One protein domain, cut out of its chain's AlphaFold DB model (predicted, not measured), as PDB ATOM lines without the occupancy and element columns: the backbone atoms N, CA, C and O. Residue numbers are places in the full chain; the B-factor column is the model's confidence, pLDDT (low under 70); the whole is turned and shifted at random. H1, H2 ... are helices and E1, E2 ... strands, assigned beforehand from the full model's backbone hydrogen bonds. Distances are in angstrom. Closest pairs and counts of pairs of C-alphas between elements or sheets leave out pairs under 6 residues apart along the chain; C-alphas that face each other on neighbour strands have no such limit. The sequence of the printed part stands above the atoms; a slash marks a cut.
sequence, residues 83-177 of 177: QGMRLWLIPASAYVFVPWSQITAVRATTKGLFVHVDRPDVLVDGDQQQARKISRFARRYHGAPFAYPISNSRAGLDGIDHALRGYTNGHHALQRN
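What this domain is: This is residues 83 to 177 of the 177 residues of an uncharacterized protein of Actinophytocola sp (UniProt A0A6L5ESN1). Two small antiparallel sheets, the hairpin E1 E2 and the three strands E3 E4 E5, make a loosely joined core, with the helix H3 at one end of the longest axis and H2, with the short H1 beside it, toward the other. After H3 the last stretch folds back along E3, where residues 175 to 176 pair with residues 107 to 108. The printed part has 95 residues with three named helices and five named strands, in the order E1 E2 E3 E4 H1 H2 E5 H3; the class is mixed, helices and strands. The whole is compact, with a radius of gyration of the C-alphas of 13.2 A and spans of 38 by 26 by 19 A.

Where its parts are: Find C-alpha 84 at (115.326, 114.373, 116.324); from there E1, residues 84 to 89, runs 14.9 A. E2, residues 94 to 99, comes back over 16.1 A. E3, residues 103 to 109, covers 17.4 A, and E4, residues 112 to 117, 16.3 A. Next come the short H1, residues 120 to 123, and H2, residues 128 to 140, which begins at C-alpha 128 at (135.460, 116.916, 102.433) and is 18.5 A long. E5 is short, residues 146 to 148. H3, residues 154 to 168, runs 20.7 A and ends at C-alpha 168 at (112.993, 108.716, 122.726).

How they stand to each other: Begin with the sheet E3 E4 E5, where E4 is the inner strand. E3 and E4 are an antiparallel hairpin at 165 degrees; look for N 107 and O 114, 2.8 A apart. E4 and E5 are antiparallel at 165 degrees, with N 113 and O 148 2.7 A apart. In the other sheet, E1 and E2 are an antiparallel hairpin at 153 degrees, with N 87 and O 96 2.9 A apart. E2 and E3 meet only through their link. The closest C-alphas of E1 and E5 are those of Leu 89 and Phe 146, 6.5 A apart. H3 only grazes the sheet E3 E4 E5, with its residues 157 to 164, and H2 only grazes it with residues 134 to 140. H1 is not on that sheet; it touches residues 131 to 135 of H2 alone, and the closest C-alphas are those of Asp 121 and Ala 131, 5.2 A apart. H2 and H3 are apart. In H2 and H3 every O i to N i+4 pair is within hydrogen-bond range; H1 is too short for such a pair.

The domain as a whole: The two C-alphas farthest apart, those of Gln 128 and Ala 155, are 39.4 A from each other. The printed part has no cut and ends at residue 177, the chain's last. The links between the named elements are tight. In the B-factor column the mean pLDDT of the printed part is 72.8, and 30 residues are under 70, among them 108 to 112, 149 to 160 and 167 to 177.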
ATOM      1  N   GLN A  83     111.083 114.254 116.198       79.19
ATOM      2  CA  GLN A  83     111.768 113.575 115.097       79.19
ATOM      3  C   GLN A  83     113.293 113.499 115.275       79.19
ATOM      4  O   GLN A  83     113.948 112.683 114.622       79.19
ATOM      5  N   GLY A  84     113.880 114.339 116.130       81.06
ATOM      6  CA  GLY A  84     115.326 114.373 116.324       81.06
ATOM      7  C   GLY A  84     115.809 115.565 117.140       81.06
ATOM      8  O   GLY A  84     115.095 116.131 117.966       81.06
ATOM      9  N   MET A  85     117.046 115.976 116.878       81.88
ATOM     10  CA  MET A  85     117.659 117.150 117.489       81.88
ATOM     11  C   MET A  85     118.107 118.155 116.433       81.88
ATOM     12  O   MET A  85     118.752 117.797 115.451       81.88
ATOM     13  N   ARG A  86     117.844 119.442 116.665       82.69
ATOM     14  CA  ARG A  86     118.536 120.532 115.968       82.69
ATOM     15  C   ARG A  86     119.751 120.946 116.782       82.69
ATOM     16  O   ARG A  86     119.624 121.457 117.897       82.69
ATOM     17  N   LEU A  87     120.921 120.725 116.199       82.69
ATOM     18  CA  LEU A  87     122.220 120.859 116.838       82.69
ATOM     19  C   LEU A  87     123.060 121.890 116.089       82.69
ATOM     20  O   LEU A  87     123.144 121.874 114.866       82.69
ATOM     21  N   TRP A  88     123.692 122.802 116.821       79.50
ATOM     22  CA  TRP A  88     124.682 123.709 116.248       79.50
ATOM     23  C   TRP A  88     126.012 122.993 116.009       79.50
ATOM     24  O   TRP A  88     126.640 122.511 116.955       79.50
ATOM     25  N   LEU A  89     126.450 122.954 114.754       77.19
ATOM     26  CA  LEU A  89     127.703 122.362 114.315       77.19
ATOM     27  C   LEU A  89     128.810 123.424 114.332       77.19
ATOM     28  O   LEU A  89     128.933 124.229 113.413       77.19
ATOM     29  N   ILE A  90     129.644 123.415 115.375       73.25
ATOM     30  CA  ILE A  90     130.715 124.413 115.580       73.25
ATOM     31  C   ILE A  90     131.673 124.529 114.375       73.25
ATOM     32  O   ILE A  90     131.989 125.652 113.993       73.25
ATOM     33  N   PRO A  91     132.136 123.430 113.742       71.12
ATOM     34  CA  PRO A  91     133.046 123.519 112.597       71.12
ATOM     35  C   PRO A  91     132.449 124.177 111.345       71.12
ATOM     36  O   PRO A  91     133.213 124.704 110.535       71.12
ATOM     37  N   ALA A  92     131.125 124.109 111.183       71.25
ATOM     38  CA  ALA A  92     130.393 124.624 110.025       71.25
ATOM     39  C   ALA A  92     129.634 125.928 110.331       71.25
ATOM     40  O   ALA A  92     129.111 126.556 109.418       71.25
ATOM     41  N   SER A  93     129.569 126.336 111.603       75.88
ATOM     42  CA  SER A  93     128.789 127.487 112.073       75.88
ATOM     43  C   SER A  93     127.340 127.477 111.565       75.88
ATOM     44  O   SER A  93     126.832 128.498 111.106       75.88
ATOM     45  N   ALA A  94     126.679 126.318 111.637       77.12
ATOM     46  CA  ALA A  94     125.319 126.122 111.137       77.12
ATOM     47  C   ALA A  94     124.505 125.179 112.035       77.12
ATOM     48  O   ALA A  94     125.067 124.325 112.726       77.12
ATOM     49  N   TYR A  95     123.174 125.308 112.012       79.88
ATOM     50  CA  TYR A  95     122.282 124.316 112.614       79.88
ATOM     51  C   TYR A  95     122.078 123.145 111.663       79.88
ATOM     52  O   TYR A  95     121.667 123.334 110.522       79.88
ATOM     53  N   VAL A  96     122.291 121.939 112.174       83.12
ATOM     54  CA  VAL A  96     122.024 120.688 111.475       83.12
ATOM     55  C   VAL A  96     120.932 119.944 112.229       83.12
ATOM     56  O   VAL A  96     120.942 119.869 113.460       83.12
ATOM     57  N   PHE A  97     119.955 119.429 111.490       86.19
ATOM     58  CA  PHE A  97     118.962 118.523 112.047       86.19
ATOM     59  C   PHE A  97     119.495 117.094 111.980       86.19
ATOM     60  O   PHE A  97     119.886 116.630 110.913       86.19
ATOM     61  N   VAL A  98     119.502 116.409 113.120       84.31
ATOM     62  CA  VAL A  98     119.936 115.018 113.241       84.31
ATOM     63  C   VAL A  98     118.752 114.188 113.736       84.31
ATOM     64  O   VAL A  98     118.291 114.415 114.858       84.31
ATOM     65  N   PRO A  99     118.233 113.246 112.932       85.50
ATOM     66  CA  PRO A  99     117.145 112.376 113.356       85.50
ATOM     67  C   PRO A  99     117.623 111.393 114.428       85.50
ATOM     68  O   PRO A  99     118.789 110.996 114.442       85.50
ATOM     69  N   TRP A 100     116.709 110.948 115.294       82.38
ATOM     70  CA  TRP A 100     117.028 110.002 116.372       82.38
ATOM     71  C   TRP A 100     117.715 108.727 115.875       82.38
ATOM     72  O   TRP A 100     118.656 108.258 116.501       82.38
ATOM     73  N   SER A 101     117.327 108.229 114.698       83.88
ATOM     74  CA  SER A 101     117.920 107.041 114.070       83.88
ATOM     75  C   SER A 101     119.414 107.165 113.753       83.88
ATOM     76  O   SER A 101     120.082 106.152 113.578       83.88
ATOM     77  N   GLN A 102     119.943 108.386 113.659       84.44
ATOM     78  CA  GLN A 102     121.367 108.634 113.428       84.44
ATOM     79  C   GLN A 102     122.132 108.901 114.729       84.44
ATOM     80  O   GLN A 102     123.363 108.847 114.727       84.44
ATOM     81  N   ILE A 103     121.430 109.191 115.829       84.56
ATOM     82  CA  ILE A 103     122.025 109.463 117.138       84.56
ATOM     83  C   ILE A 103     122.314 108.125 117.815       84.56
ATOM     84  O   ILE A 103     121.410 107.380 118.171       84.56
ATOM     85  N   THR A 104     123.590 107.820 118.021       82.44
ATOM     86  CA  THR A 104     124.004 106.551 118.637       82.44
ATOM     87  C   THR A 104     124.035 106.641 120.152       82.44
ATOM     88  O   THR A 104     123.664 105.695 120.843       82.44
ATOM     89  N   ALA A 105     124.454 107.784 120.693       80.12
ATOM     90  CA  ALA A 105     124.492 108.005 122.131       80.12
ATOM     91  C   ALA A 105     124.453 109.491 122.479       80.12
ATOM     92  O   ALA A 105     125.012 110.334 121.778       80.12
ATOM     93  N   VAL A 106     123.864 109.796 123.633       80.00
ATOM     94  CA  VAL A 106     123.938 111.114 124.261       80.00
ATOM     95  C   VAL A 106     124.579 110.936 125.631       80.00
ATOM     96  O   VAL A 106     124.044 110.250 126.501       80.00
ATOM     97  N   ARG A 107     125.757 111.528 125.819       74.94
ATOM     98  CA  ARG A 107     126.527 111.456 127.066       74.94
ATOM     99  C   ARG A 107     126.569 112.818 127.720       74.94
ATOM    100  O   ARG A 107     126.862 113.800 127.047       74.94
ATOM    101  N   ALA A 108     126.351 112.887 129.026       68.94
ATOM    102  CA  ALA A 108     126.669 114.091 129.780       68.94
ATOM    103  C   ALA A 108     127.732 113.779 130.821       68.94
ATOM    104  O   ALA A 108     127.679 112.771 131.518       68.94
ATOM    105  N   THR A 109     128.699 114.676 130.915       65.12
ATOM    106  CA  THR A 109     129.782 114.623 131.891       65.12
ATOM    107  C   THR A 109     129.889 115.976 132.578       65.12
ATOM    108  O   THR A 109     129.288 116.959 132.136       65.12
ATOM    109  N   THR A 110     130.762 116.068 133.579       60.19
ATOM    110  CA  THR A 110     131.131 117.343 134.213       60.19
ATOM    111  C   THR A 110     131.688 118.390 133.244       60.19
ATOM    112  O   THR A 110     131.749 119.569 133.590       60.19
ATOM    113  N   LYS A 111     132.108 117.973 132.040       58.66
ATOM    114  CA  LYS A 111     132.666 118.830 130.986       58.66
ATOM    115  C   LYS A 111     131.630 119.270 129.947       58.66
ATOM    116  O   LYS A 111     131.926 120.172 129.166       58.66
ATOM    117  N   GLY A 112     130.446 118.652 129.909       69.00
ATOM    118  CA  GLY A 112     129.398 118.981 128.941       69.00
ATOM    119  C   GLY A 112     128.572 117.792 128.433       69.00
ATOM    120  O   GLY A 112     128.773 116.653 128.856       69.00
ATOM    121  N   LEU A 113     127.649 118.091 127.514       74.62
ATOM    122  CA  LEU A 113     126.826 117.188 126.715       74.62
ATOM    123  C   LEU A 113     127.576 116.847 125.437       74.62
ATOM    124  O   LEU A 113     128.042 117.737 124.727       74.62
ATOM    125  N   PHE A 114     127.619 115.572 125.108       79.25
ATOM    126  CA  PHE A 114     128.263 115.031 123.930       79.25
ATOM    127  C   PHE A 114     127.230 114.196 123.183       79.25
ATOM    128  O   PHE A 114     126.672 113.253 123.745       79.25
ATOM    129  N   VAL A 115     126.954 114.561 121.933       81.50
ATOM    130  CA  VAL A 115     126.019 113.819 121.077       81.50
ATOM    131  C   VAL A 115     126.828 113.068 120.032       81.50
ATOM    132  O   VAL A 115     127.547 113.675 119.234       81.50
ATOM    133  N   HIS A 116     126.718 111.745 120.064       83.06
ATOM    134  CA  HIS A 116     127.357 110.826 119.138       83.06
ATOM    135  C   HIS A 116     126.403 110.484 117.999       83.06
ATOM    136  O   HIS A 116     125.211 110.263 118.212       83.06
ATOM    137  N   VAL A 117     126.954 110.447 116.790       84.88
ATOM    138  CA  VAL A 117     126.225 110.180 115.551       84.88
ATOM    139  C   VAL A 117     127.004 109.131 114.772       84.88
ATOM    140  O   VAL A 117     128.231 109.201 114.733       84.88
ATOM    141  N   ASP A 118     126.302 108.171 114.175       78.88
ATOM    142  CA  ASP A 118     126.912 107.024 113.484       78.88
ATOM    143  C   ASP A 118     127.721 107.449 112.245       78.88
ATOM    144  O   ASP A 118     128.805 106.938 111.970       78.88
ATOM    145  N   ARG A 119     127.224 108.455 111.512       78.12
ATOM    146  CA  ARG A 119     127.857 108.985 110.295       78.12
ATOM    147  C   ARG A 119     127.945 110.512 110.315       78.12
ATOM    148  O   ARG A 119     127.115 111.182 109.700       78.12
ATOM    149  N   PRO A 120     128.953 111.087 110.996       72.62
ATOM    150  CA  PRO A 120     129.118 112.536 111.072       72.62
ATOM    151  C   PRO A 120     129.463 113.176 109.721       72.62
ATOM    152  O   PRO A 120     129.240 114.368 109.539       72.62
ATOM    153  N   ASP A 121     129.981 112.400 108.771       70.75
ATOM    154  CA  ASP A 121     130.386 112.889 107.451       70.75
ATOM    155  C   ASP A 121     129.187 113.262 106.568       70.75
ATOM    156  O   ASP A 121     129.313 114.096 105.682       70.75
ATOM    157  N   VAL A 122     128.014 112.681 106.848       74.81
ATOM    158  CA  VAL A 122     126.749 112.957 106.141       74.81
ATOM    159  C   VAL A 122     126.102 114.257 106.635       74.81
ATOM    160  O   VAL A 122     125.201 114.788 105.998       74.81
ATOM    161  N   LEU A 123     126.579 114.810 107.756       74.88
ATOM    162  CA  LEU A 123     126.087 116.081 108.306       74.88
ATOM    163  C   LEU A 123     126.499 117.294 107.465       74.88
ATOM    164  O   LEU A 123     126.040 118.405 107.724       74.88
ATOM    165  N   VAL A 124     127.389 117.089 106.499       71.44
ATOM    166  CA  VAL A 124     127.828 118.105 105.555       71.44
ATOM    167  C   VAL A 124     127.629 117.530 104.167       71.44
ATOM    168  O   VAL A 124     128.095 116.423 103.924       71.44
ATOM    169  N   ASP A 125     126.953 118.262 103.280       73.31
ATOM    170  CA  ASP A 125     126.614 117.867 101.900       73.31
ATOM    171  C   ASP A 125     127.863 117.609 101.022       73.31
ATOM    172  O   ASP A 125     128.163 118.335 100.079       73.31
ATOM    173  N   GLY A 126     128.658 116.591 101.346       69.12
ATOM    174  CA  GLY A 126     129.831 116.167 100.585       69.12
ATOM    175  C   GLY A 126     131.080 117.053 100.705       69.12
ATOM    176  O   GLY A 126     132.086 116.743 100.065       69.12
ATOM    177  N   ASP A 127     131.088 118.115 101.522       80.69
ATOM    178  CA  ASP A 127     132.288 118.945 101.711       80.69
ATOM    179  C   ASP A 127     133.358 118.205 102.538       80.69
ATOM    180  O   ASP A 127     133.352 118.174 103.775       80.69
ATOM    181  N   GLN A 128     134.339 117.638 101.831       78.75
ATOM    182  CA  GLN A 128     135.460 116.916 102.433       78.75
ATOM    183  C   GLN A 128     136.302 117.779 103.384       78.75
ATOM    184  O   GLN A 128     136.884 117.250 104.338       78.75
ATOM    185  N   GLN A 129     136.406 119.094 103.163       80.12
ATOM    186  CA  GLN A 129     137.166 119.956 104.068       80.12
ATOM    187  C   GLN A 129     136.449 120.105 105.407       80.12
ATOM    188  O   GLN A 129     137.090 120.067 106.463       80.12
ATOM    189  N   GLN A 130     135.126 120.241 105.379       77.44
ATOM    190  CA  GLN A 130     134.309 120.296 106.584       77.44
ATOM    191  C   GLN A 130     134.243 118.945 107.297       77.44
ATOM    192  O   GLN A 130     134.473 118.917 108.506       77.44
ATOM    193  N   ALA A 131     134.090 117.827 106.584       78.56
ATOM    194  CA  ALA A 131     134.166 116.487 107.180       78.56
ATOM    195  C   ALA A 131     135.502 116.265 107.927       78.56
ATOM    196  O   ALA A 131     135.549 115.784 109.065       78.56
ATOM    197  N   ARG A 132     136.622 116.744 107.363       81.19
ATOM    198  CA  ARG A 132     137.935 116.744 108.043       81.19
ATOM    199  C   ARG A 132     137.993 117.656 109.269       81.19
ATOM    200  O   ARG A 132     138.776 117.403 110.186       81.19
ATOM    201  N   LYS A 133     137.250 118.763 109.293       79.69
ATOM    202  CA  LYS A 133     137.160 119.635 110.478       79.69
ATOM    203  C   LYS A 133     136.307 118.978 111.565       79.69
ATOM    204  O   LYS A 133     136.707 119.017 112.726       79.69
ATOM    205  N   ILE A 134     135.206 118.324 111.195       79.50
ATOM    206  CA  ILE A 134     134.313 117.609 112.118       79.50
ATOM    207  C   ILE A 134     135.021 116.416 112.742       79.50
ATOM    208  O   ILE A 134     135.013 116.291 113.958       79.50
ATOM    209  N   SER A 135     135.711 115.590 111.959       78.12
ATOM    210  CA  SER A 135     136.472 114.455 112.500       78.12
ATOM    211  C   SER A 135     137.588 114.901 113.452       78.12
ATOM    212  O   SER A 135     137.760 114.324 114.527       78.12
ATOM    213  N   ARG A 136     138.314 115.981 113.122       79.38
ATOM    214  CA  ARG A 136     139.295 116.596 114.038       79.38
ATOM    215  C   ARG A 136     138.645 117.131 115.313       79.38
ATOM    216  O   ARG A 136     139.216 116.977 116.391       79.38
ATOM    217  N   PHE A 137     137.471 117.748 115.200       77.44
ATOM    218  CA  PHE A 137     136.701 118.219 116.345       77.44
ATOM    219  C   PHE A 137     136.245 117.042 117.217       77.44
ATOM    220  O   PHE A 137     136.556 117.017 118.403       77.44
ATOM    221  N   ALA A 138     135.628 116.018 116.628       76.06
ATOM    222  CA  ALA A 138     135.153 114.828 117.321       76.06
ATOM    223  C   ALA A 138     136.277 114.128 118.092       76.06
ATOM    224  O   ALA A 138     136.111 113.829 119.271       76.06
ATOM    225  N   ARG A 139     137.470 113.963 117.499       77.62
ATOM    226  CA  ARG A 139     138.643 113.405 118.206       77.62
ATOM    227  C   ARG A 139     139.015 114.193 119.463       77.62
ATOM    228  O   ARG A 139     139.411 113.599 120.460       77.62
ATOM    229  N   ARG A 140     138.880 115.521 119.434       74.25
ATOM    230  CA  ARG A 140     139.156 116.391 120.587       74.25
ATOM    231  C   ARG A 140     138.068 116.299 121.666       74.25
ATOM    232  O   ARG A 140     138.356 116.580 122.825       74.25
ATOM    233  N   TYR A 141     136.853 115.890 121.303       71.06
ATOM    234  CA  TYR A 141     135.681 115.834 122.178       71.06
ATOM    235  C   TYR A 141     135.105 114.413 122.268       71.06
ATOM    236  O   TYR A 141     133.936 114.175 121.985       71.06
ATOM    237  N   HIS A 142     135.949 113.459 122.676       73.00
ATOM    238  CA  HIS A 142     135.561 112.076 122.997       73.00
ATOM    239  C   HIS A 142     134.865 111.292 121.869       73.00
ATOM    240  O   HIS A 142     134.137 110.345 122.137       73.00
ATOM    241  N   GLY A 143     135.089 111.653 120.607       73.81
ATOM    242  CA  GLY A 143     134.441 111.030 119.451       73.81
ATOM    243  C   GLY A 143     133.044 111.577 119.147       73.81
ATOM    244  O   GLY A 143     132.364 111.024 118.289       73.81
ATOM    245  N   ALA A 144     132.609 112.650 119.813       78.06
ATOM    246  CA  ALA A 144     131.320 113.280 119.556       78.06
ATOM    247  C   ALA A 144     131.466 114.460 118.575       78.06
ATOM    248  O   ALA A 144     132.206 115.406 118.862       78.06
ATOM    249  N   PRO A 145     130.761 114.455 117.427       75.50
ATOM    250  CA  PRO A 145     130.757 115.587 116.496       75.50
ATOM    251  C   PRO A 145     130.118 116.851 117.092       75.50
ATOM    252  O   PRO A 145     130.443 117.956 116.659       75.50
ATOM    253  N   PHE A 146     129.271 116.701 118.117       78.88
ATOM    254  CA  PHE A 146     128.647 117.810 118.833       78.88
ATOM    255  C   PHE A 146     129.015 117.781 120.316       78.88
ATOM    256  O   PHE A 146     128.856 116.757 120.985       78.88
ATOM    257  N   ALA A 147     129.467 118.923 120.835       73.19
ATOM    258  CA  ALA A 147     129.818 119.105 122.238       73.19
ATOM    259  C   ALA A 147     129.242 120.429 122.761       73.19
ATOM    260  O   ALA A 147     129.544 121.494 122.217       73.19
ATOM    261  N   TYR A 148     128.446 120.361 123.828       71.56
ATOM    262  CA  TYR A 148     127.826 121.514 124.479       71.56
ATOM    263  C   TYR A 148     128.245 121.573 125.950       71.56
ATOM    264  O   TYR A 148     127.899 120.668 126.701       71.56
ATOM    265  N   PRO A 149     128.949 122.609 126.428       64.00
ATOM    266  CA  PRO A 149     129.073 122.858 127.859       64.00
ATOM    267  C   PRO A 149     127.684 122.956 128.499       64.00
ATOM    268  O   PRO A 149     126.877 123.812 128.136       64.00
ATOM    269  N   ILE A 150     127.417 122.087 129.469       63.69
ATOM    270  CA  ILE A 150     126.247 122.175 130.341       63.69
ATOM    271  C   ILE A 150     126.753 122.640 131.701       63.69
ATOM    272  O   ILE A 150     127.817 122.223 132.158       63.69
ATOM    273  N   SER A 151     125.985 123.501 132.356       54.78
ATOM    274  CA  SER A 151     126.185 123.783 133.775       54.78
ATOM    275  C   SER A 151     125.918 122.503 134.573       54.78
ATOM    276  O   SER A 151     124.872 121.888 134.381       54.78
ATOM    277  N   ASN A 152     126.806 122.138 135.504       51.91
ATOM    278  CA  ASN A 152     126.660 120.984 136.409       51.91
ATOM    279  C   ASN A 152     125.495 121.115 137.416       51.91
ATOM    280  O   ASN A 152     125.494 120.456 138.457       51.91
ATOM    281  N   SER A 153     124.494 121.963 137.158       50.88
ATOM    282  CA  SER A 153     123.291 121.965 137.983       50.88
ATOM    283  C   SER A 153     122.538 120.659 137.731       50.88
ATOM    284  O   SER A 153     122.092 120.397 136.614       50.88
ATOM    285  N   ARG A 154     122.378 119.843 138.782       53.38
ATOM    286  CA  ARG A 154     121.594 118.595 138.737       53.38
ATOM    287  C   ARG A 154     120.232 118.809 138.065       53.38
ATOM    288  O   ARG A 154     119.899 118.078 137.147       53.38
ATOM    289  N   ALA A 155     119.559 119.920 138.377       50.81
ATOM    290  CA  ALA A 155     118.292 120.319 137.758       50.81
ATOM    291  C   ALA A 155     118.342 120.472 136.220       50.81
ATOM    292  O   ALA A 155     117.366 120.169 135.540       50.81
ATOM    293  N   GLY A 156     119.466 120.926 135.654       61.84
ATOM    294  CA  GLY A 156     119.631 121.044 134.203       61.84
ATOM    295  C   GLY A 156     119.843 119.687 133.532       61.84
ATOM    296  O   GLY A 156     119.255 119.417 132.489       61.84
ATOM    297  N   LEU A 157     120.642 118.818 134.154       63.25
ATOM    298  CA  LEU A 157     120.895 117.455 133.674       63.25
ATOM    299  C   LEU A 157     119.655 116.562 133.786       63.25
ATOM    300  O   LEU A 157     119.357 115.822 132.853       63.25
ATOM    301  N   ASP A 158     118.920 116.665 134.893       66.31
ATOM    302  CA  ASP A 158     117.676 115.928 135.117       66.31
ATOM    303  C   ASP A 158     116.588 116.377 134.128       66.31
ATOM    304  O   ASP A 158     115.871 115.539 133.587       66.31
ATOM    305  N   GLY A 159     116.517 117.676 133.806       66.88
ATOM    306  CA  GLY A 159     115.611 118.195 132.778       66.88
ATOM    307  C   GLY A 159     115.931 117.682 131.370       66.88
ATOM    308  O   GLY A 159     115.020 117.329 130.624       66.88
ATOM    309  N   ILE A 160     117.218 117.585 131.010       67.94
ATOM    310  CA  ILE A 160     117.635 117.019 129.716       67.94
ATOM    311  C   ILE A 160     117.360 115.510 129.678       67.94
ATOM    312  O   ILE A 160     116.824 115.035 128.685       67.94
ATOM    313  N   ASP A 161     117.670 114.759 130.739       70.06
ATOM    314  CA  ASP A 161     117.387 113.316 130.804       70.06
ATOM    315  C   ASP A 161     115.875 113.038 130.730       70.06
ATOM    316  O   ASP A 161     115.438 112.181 129.967       70.06
ATOM    317  N   HIS A 162     115.055 113.820 131.436       71.00
ATOM    318  CA  HIS A 162     113.598 113.718 131.353       71.00
ATOM    319  C   HIS A 162     113.083 114.015 129.938       71.00
ATOM    320  O   HIS A 162     112.271 113.259 129.405       71.00
ATOM    321  N   ALA A 163     113.572 115.084 129.300       69.44
ATOM    322  CA  ALA A 163     113.203 115.412 127.926       69.44
ATOM    323  C   ALA A 163     113.624 114.298 126.954       69.44
ATOM    324  O   ALA A 163     112.807 113.833 126.164       69.44
ATOM    325  N   LEU A 164     114.862 113.805 127.048       71.25
ATOM    326  CA  LEU A 164     115.354 112.705 126.218       71.25
ATOM    327  C   LEU A 164     114.504 111.449 126.380       71.25
ATOM    328  O   LEU A 164     114.108 110.854 125.380       71.25
ATOM    329  N   ARG A 165     114.168 111.059 127.613       75.69
ATOM    330  CA  ARG A 165     113.288 109.909 127.862       75.69
ATOM    331  C   ARG A 165     111.900 110.116 127.267       75.69
ATOM    332  O   ARG A 165     111.375 109.172 126.688       75.69
ATOM    333  N   GLY A 166     111.358 111.333 127.350       71.31
ATOM    334  CA  GLY A 166     110.066 111.695 126.763       71.31
ATOM    335  C   GLY A 166     110.040 111.629 125.233       71.31
ATOM    336  O   GLY A 166     109.078 111.118 124.673       71.31
ATOM    337  N   TYR A 167     111.092 112.089 124.546       69.19
ATOM    338  CA  TYR A 167     111.143 112.077 123.073       69.19
ATOM    339  C   TYR A 167     111.613 110.748 122.476       69.19
ATOM    340  O   TYR A 167     111.316 110.459 121.322       69.19
ATOM    341  N   THR A 168     112.356 109.945 123.237       64.25
ATOM    342  CA  THR A 168     112.993 108.716 122.726       64.25
ATOM    343  C   THR A 168     112.419 107.446 123.346       64.25
ATOM    344  O   THR A 168     112.977 106.365 123.159       64.25
ATOM    345  N   ASN A 169     111.333 107.552 124.121       65.62
ATOM    346  CA  ASN A 169     110.770 106.451 124.911       65.62
ATOM    347  C   ASN A 169     111.854 105.700 125.714       65.62
ATOM    348  O   ASN A 169     111.853 104.476 125.790       65.62
ATOM    349  N   GLY A 170     112.838 106.436 126.239       61.91
ATOM    350  CA  GLY A 170     113.959 105.889 127.013       61.91
ATOM    351  C   GLY A 170     115.116 105.260 126.222       61.91
ATOM    352  O   GLY A 170     116.092 104.854 126.848       61.91
ATOM    353  N   HIS A 171     115.073 105.213 124.886       60.75
ATOM    354  CA  HIS A 171     116.129 104.588 124.069       60.75
ATOM    355  C   HIS A 171     117.442 105.380 124.082       60.75
ATOM    356  O   HIS A 171     118.522 104.802 123.979       60.75
ATOM    357  N   HIS A 172     117.364 106.698 124.272       59.56
ATOM    358  CA  HIS A 172     118.529 107.562 124.433       59.56
ATOM    359  C   HIS A 172     118.520 108.198 125.823       59.56
ATOM    360  O   HIS A 172     118.517 109.419 125.969       59.56
ATOM    361  N   ALA A 173     118.485 107.355 126.857       63.41
ATOM    362  CA  ALA A 173     118.705 107.805 128.224       63.41
ATOM    363  C   ALA A 173     120.118 108.384 128.375       63.41
ATOM    364  O   ALA A 173     121.090 107.911 127.774       63.41
ATOM    365  N   LEU A 174     120.224 109.429 129.187       62.16
ATOM    366  CA  LEU A 174     121.450 110.188 129.342       62.16
ATOM    367  C   LEU A 174     122.467 109.349 130.135       62.16
ATOM    368  O   LEU A 174     122.300 109.122 131.334       62.16
ATOM    369  N   GLN A 175     123.522 108.867 129.470       64.38
ATOM    370  CA  GLN A 175     124.589 108.120 130.146       64.38
ATOM    371  C   GLN A 175     125.403 109.088 131.013       64.38
ATOM    372  O   GLN A 175     126.102 109.961 130.486       64.38
ATOM    373  N   ARG A 176     125.278 108.939 132.338       59.44
ATOM    374  CA  ARG A 176     126.062 109.664 133.347       59.44
ATOM    375  C   ARG A 176     127.330 108.867 133.643       59.44
ATOM    376  O   ARG A 176     127.236 107.678 133.931       59.44
ATOM    377  N   ASN A 177     128.478 109.531 133.566       51.44
ATOM    378  CA  ASN A 177     129.771 109.024 134.030       51.44
ATOM    379  C   ASN A 177     130.293 109.934 135.137       51.44
ATOM    380  O   ASN A 177     130.146 111.171 134.974       51.44
TER     381      ASN A 177